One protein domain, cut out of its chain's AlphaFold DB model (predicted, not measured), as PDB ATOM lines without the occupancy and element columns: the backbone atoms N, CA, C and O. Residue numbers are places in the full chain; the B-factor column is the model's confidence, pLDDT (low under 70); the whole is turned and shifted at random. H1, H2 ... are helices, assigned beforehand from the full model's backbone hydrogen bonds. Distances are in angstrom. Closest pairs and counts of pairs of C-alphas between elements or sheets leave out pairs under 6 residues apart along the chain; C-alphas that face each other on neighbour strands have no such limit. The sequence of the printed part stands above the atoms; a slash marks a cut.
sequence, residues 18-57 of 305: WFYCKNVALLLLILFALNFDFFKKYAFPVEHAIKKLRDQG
ATOM      1  N   TRP A  18     103.209   5.781   1.259       55.28
ATOM      2  CA  TRP A  18     103.274   6.894   0.312       55.28
ATOM      3  C   TRP A  18     102.360   6.697  -0.907       55.28
ATOM      4  O   TRP A  18     101.729   7.650  -1.363       55.28
ATOM      5  N   PHE A  19     102.232   5.462  -1.404       58.81
ATOM      6  CA  PHE A  19     101.331   5.128  -2.511       58.81
ATOM      7  C   PHE A  19      99.854   5.239  -2.099       58.81
ATOM      8  O   PHE A  19      99.057   5.845  -2.815       58.81
ATOM      9  N   TYR A  20      99.488   4.741  -0.912       59.97
ATOM     10  CA  TYR A  20      98.137   4.894  -0.364       59.97
ATOM     11  C   TYR A  20      97.808   6.359  -0.057       59.97
ATOM     12  O   TYR A  20      96.746   6.830  -0.452       59.97
ATOM     13  N   CYS A  21      98.724   7.118   0.552       61.69
ATOM     14  CA  CYS A  21      98.539   8.548   0.809       61.69
ATOM     15  C   CYS A  21      98.377   9.352  -0.486       61.69
ATOM     16  O   CYS A  21      97.519  10.229  -0.542       61.69
ATOM     17  N   LYS A  22      99.139   9.039  -1.545       67.25
ATOM     18  CA  LYS A  22      98.967   9.669  -2.864       67.25
ATOM     19  C   LYS A  22      97.614   9.362  -3.493       67.25
ATOM     20  O   LYS A  22      96.974  10.276  -4.001       67.25
ATOM     21  N   ASN A  23      97.167   8.109  -3.442       71.56
ATOM     22  CA  ASN A  23      95.877   7.721  -4.012       71.56
ATOM     23  C   ASN A  23      94.703   8.313  -3.223       71.56
ATOM     24  O   ASN A  23      93.745   8.788  -3.821       71.56
ATOM     25  N   VAL A  24      94.798   8.367  -1.892       75.50
ATOM     26  CA  VAL A  24      93.806   9.039  -1.042       75.50
ATOM     27  C   VAL A  24      93.800  10.545  -1.304       75.50
ATOM     28  O   VAL A  24      92.730  11.116  -1.476       75.50
ATOM     29  N   ALA A  25      94.963  11.193  -1.413       73.25
ATOM     30  CA  ALA A  25      95.047  12.613  -1.755       73.25
ATOM     31  C   ALA A  25      94.463  12.904  -3.146       73.25
ATOM     32  O   ALA A  25      93.730  13.875  -3.308       73.25
ATOM     33  N   LEU A  26      94.722  12.043  -4.135       75.38
ATOM     34  CA  LEU A  26      94.142  12.160  -5.471       75.38
ATOM     35  C   LEU A  26      92.619  11.977  -5.444       75.38
ATOM     36  O   LEU A  26      91.909  12.762  -6.061       75.38
ATOM     37  N   LEU A  27      92.103  10.998  -4.696       72.69
ATOM     38  CA  LEU A  27      90.663  10.801  -4.518       72.69
ATOM     39  C   LEU A  27      90.009  11.986  -3.799       72.69
ATOM     40  O   LEU A  27      88.933  12.413  -4.202       72.69
ATOM     41  N   LEU A  28      90.666  12.562  -2.790       75.00
ATOM     42  CA  LEU A  28      90.201  13.777  -2.119       75.00
ATOM     43  C   LEU A  28      90.223  14.991  -3.056       75.00
ATOM     44  O   LEU A  28      89.287  15.780  -3.026       75.00
ATOM     45  N   LEU A  29      91.233  15.123  -3.921       76.25
ATOM     46  CA  LEU A  29      91.290  16.173  -4.943       76.25
ATOM     47  C   LEU A  29      90.208  15.994  -6.013       76.25
ATOM     48  O   LEU A  29      89.594  16.976  -6.415       76.25
ATOM     49  N   ILE A  30      89.936  14.759  -6.441       75.38
ATOM     50  CA  ILE A  30      88.847  14.445  -7.372       75.38
ATOM     51  C   ILE A  30      87.500  14.742  -6.713       75.38
ATOM     52  O   ILE A  30      86.674  15.421  -7.311       75.38
ATOM     53  N   LEU A  31      87.279  14.315  -5.466       71.00
ATOM     54  CA  LEU A  31      86.068  14.644  -4.713       71.00
ATOM     55  C   LEU A  31      85.924  16.155  -4.515       71.00
ATOM     56  O   LEU A  31      84.824  16.675  -4.664       71.00
ATOM     57  N   PHE A  32      87.013  16.871  -4.236       71.44
ATOM     58  CA  PHE A  32      87.010  18.327  -4.139       71.44
ATOM     59  C   PHE A  32      86.679  18.990  -5.478       71.44
ATOM     60  O   PHE A  32      85.862  19.901  -5.503       71.44
ATOM     61  N   ALA A  33      87.245  18.512  -6.589       68.94
ATOM     62  CA  ALA A  33      86.973  19.027  -7.929       68.94
ATOM     63  C   ALA A  33      85.528  18.748  -8.375       68.94
ATOM     64  O   ALA A  33      84.853  19.648  -8.870       68.94
ATOM     65  N   LEU A  34      85.023  17.532  -8.140       72.31
ATOM     66  CA  LEU A  34      83.646  17.137  -8.457       72.31
ATOM     67  C   LEU A  34      82.616  17.880  -7.594       72.31
ATOM     68  O   LEU A  34      81.514  18.152  -8.055       72.31
ATOM     69  N   ASN A  35      82.984  18.246  -6.362       73.31
ATOM     70  CA  ASN A  35      82.141  19.006  -5.438       73.31
ATOM     71  C   ASN A  35      82.586  20.472  -5.316       73.31
ATOM     72  O   ASN A  35      82.246  21.146  -4.345       73.31
ATOM     73  N   PHE A  36      83.352  20.999  -6.271       70.19
ATOM     74  CA  PHE A  36      83.958  22.325  -6.136       70.19
ATOM     75  C   PHE A  36      82.909  23.436  -6.025       70.19
ATOM     76  O   PHE A  36      83.063  24.363  -5.230       70.19
ATOM     77  N   ASP A  37      81.800  23.306  -6.756       68.56
ATOM     78  CA  ASP A  37      80.659  24.220  -6.645       68.56
ATOM     79  C   ASP A  37      79.963  24.121  -5.278       68.56
ATOM     80  O   ASP A  37      79.533  25.141  -4.735       68.56
ATOM     81  N   PHE A  38      79.924  22.927  -4.675       71.94
ATOM     82  CA  PHE A  38      79.477  22.752  -3.294       71.94
ATOM     83  C   PHE A  38      80.422  23.491  -2.340       71.94
ATOM     84  O   PHE A  38      79.961  24.319  -1.563       71.94
ATOM     85  N   PHE A  39      81.741  23.310  -2.446       69.69
ATOM     86  CA  PHE A  39      82.702  24.029  -1.601       69.69
ATOM     87  C   PHE A  39      82.630  25.551  -1.774       69.69
ATOM     88  O   PHE A  39      82.618  26.271  -0.777       69.69
ATOM     89  N   LYS A  40      82.501  26.054  -3.008       68.38
ATOM     90  CA  LYS A  40      82.299  27.484  -3.282       68.38
ATOM     91  C   LYS A  40      81.056  28.038  -2.596       68.38
ATOM     92  O   LYS A  40      81.132  29.117  -2.024       68.38
ATOM     93  N   LYS A  41      79.942  27.301  -2.603       73.62
ATOM     94  CA  LYS A  41      78.703  27.715  -1.929       73.62
ATOM     95  C   LYS A  41      78.897  27.956  -0.427       73.62
ATOM     96  O   LYS A  41      78.256  28.851   0.114       73.62
ATOM     97  N   TYR A  42      79.755  27.187   0.244       74.94
ATOM     98  CA  TYR A  42      80.005  27.350   1.684       74.94
ATOM     99  C   TYR A  42      81.163  28.303   1.995       74.94
ATOM    100  O   TYR A  42      81.086  29.036   2.976       74.94
ATOM    101  N   ALA A  43      82.218  28.311   1.177       80.75
ATOM    102  CA  ALA A  43      83.385  29.170   1.383       80.75
ATOM    103  C   ALA A  43      83.136  30.626   0.951       80.75
ATOM    104  O   ALA A  43      83.629  31.548   1.595       80.75
ATOM    105  N   PHE A  44      82.352  30.826  -0.113       86.50
ATOM    106  CA  PHE A  44      82.079  32.121  -0.747       86.50
ATOM    107  C   PHE A  44      80.582  32.248  -1.074       86.50
ATOM    108  O   PHE A  44      80.172  32.234  -2.241       86.50
ATOM    109  N   PRO A  45      79.724  32.287  -0.041       90.00
ATOM    110  CA  PRO A  45      78.288  32.156  -0.232       90.00
ATOM    111  C   PRO A  45      77.666  33.332  -0.996       90.00
ATOM    112  O   PRO A  45      76.710  33.130  -1.745       90.00
ATOM    113  N   VAL A  46      78.204  34.547  -0.847       91.75
ATOM    114  CA  VAL A  46      77.695  35.736  -1.550       91.75
ATOM    115  C   VAL A  46      78.104  35.701  -3.021       91.75
ATOM    116  O   VAL A  46      77.269  35.924  -3.889       91.75
ATOM    117  N   GLU A  47      79.350  35.349  -3.325       93.12
ATOM    118  CA  GLU A  47      79.855  35.215  -4.693       93.12
ATOM    119  C   GLU A  47      79.110  34.109  -5.450       93.12
ATOM    120  O   GLU A  47      78.746  34.272  -6.617       93.12
ATOM    121  N   HIS A  48      78.821  32.992  -4.774       92.00
ATOM    122  CA  HIS A  48      77.983  31.934  -5.326       92.00
ATOM    123  C   HIS A  48      76.552  32.425  -5.602       92.00
ATOM    124  O   HIS A  48      76.002  32.138  -6.667       92.00
ATOM    125  N   ALA A  49      75.958  33.195  -4.685       95.06
ATOM    126  CA  ALA A  49      74.638  33.789  -4.888       95.06
ATOM    127  C   ALA A  49      74.625  34.812  -6.042       95.06
ATOM    128  O   ALA A  49      73.682  34.811  -6.828       95.06
ATOM    129  N   ILE A  50      75.683  35.613  -6.216       95.44
ATOM    130  CA  ILE A  50      75.847  36.513  -7.373       95.44
ATOM    131  C   ILE A  50      75.869  35.716  -8.676       95.44
ATOM    132  O   ILE A  50      75.142  36.058  -9.608       95.44
ATOM    133  N   LYS A  51      76.670  34.641  -8.744       94.31
ATOM    134  CA  LYS A  51      76.716  33.765  -9.924       94.31
ATOM    135  C   LYS A  51      75.320  33.227 -10.241       94.31
ATOM    136  O   LYS A  51      74.867  33.336 -11.371       94.31
ATOM    137  N   LYS A  52      74.609  32.734  -9.226       94.75
ATOM    138  CA  LYS A  52      73.246  32.226  -9.385       94.75
ATOM    139  C   LYS A  52      72.274  33.297  -9.895       94.75
ATOM    140  O   LYS A  52      71.463  32.990 -10.756       94.75
ATOM    141  N   LEU A  53      72.345  34.533  -9.396       95.25
ATOM    142  CA  LEU A  53      71.497  35.629  -9.881       95.25
ATOM    143  C   LEU A  53      71.772  35.955 -11.356       95.25
ATOM    144  O   LEU A  53      70.829  36.199 -12.104       95.25
ATOM    145  N   ARG A  54      73.037  35.896 -11.788       94.81
ATOM    146  CA  ARG A  54      73.430  36.024 -13.204       94.81
ATOM    147  C   ARG A  54      72.888  34.881 -14.051       94.81
ATOM    148  O   ARG A  54      72.256  35.133 -15.069       94.81
ATOM    149  N   ASP A  55      73.018  33.647 -13.574       94.81
ATOM    150  CA  ASP A  55      72.445  32.467 -14.234       94.81
ATOM    151  C   ASP A  55      70.902  32.537 -14.317       94.81
ATOM    152  O   ASP A  55      70.290  31.940 -15.198       94.81
ATOM    153  N   GLN A  56      70.262  33.282 -13.408       93.31
ATOM    154  CA  GLN A  56      68.816  33.529 -13.367       93.31
ATOM    155  C   GLN A  56      68.368  34.765 -14.166       93.31
ATOM    156  O   GLN A  56      67.203  35.154 -14.064       93.31
ATOM    157  N   GLY A  57      69.261  35.368 -14.955       91.44
ATOM    158  CA  GLY A  57      68.924  36.458 -15.870       91.44
ATOM    159  C   GLY A  57      69.323  37.854 -15.401       91.44
ATOM    160  O   GLY A  57      68.861  38.825 -15.985       91.44
TER     161      GLY A  57
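This is residues 18 to 57 of the 305 residues of the protein "Trafficking protein particle complex 8" of Chrysochromulina tobinii (UniProt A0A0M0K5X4). One long helix, H1, makes about an arm that sticks out with residues 18 to 34, and at its far end two shorter helices, H2 and H3, meet at a corner as an open V. The printed part has 40 residues, with three named helices in the order H1, H2, H3 and no named strand: all helix. It is an extended rod, with a radius of gyration of the C-alphas of 14.5 A and spans of 47 by 16 by 8 A.

H1, residues 18 to 34, begins at C-alpha 18 (103.274, 6.894, 0.312) and is 23.8 A long. H2, residues 36 to 43, is 10.2 A long. H3, residues 45 to 55, is 15.2 A long and ends at C-alpha 55 (72.445, 32.467, -14.234).

H1 and H2 are close but not clearly touching, about perpendicular at 80 degrees; their closest C-alphas, of Phe 32 and Phe 39, are 7.6 A apart. H2 and H3 only just touch, with 3 pairs of C-alphas within 8 A, and touch only at the corner; the closest C-alphas, of Lys 41 and His 48, are 5.5 A apart. They run opposite ways at a steep tilt of 50 degrees. H1 and H3 are apart. In H1, H2 and H3 every O i to N i+4 pair is within hydrogen-bond range.

The C-alphas farthest apart, of Trp 18 and Gly 57, are 48.1 A apart. The printed part has no cut, and both links are tight. The model's pLDDT is under 70 at residues 18 to 22, 33, 37 and 39 to 40.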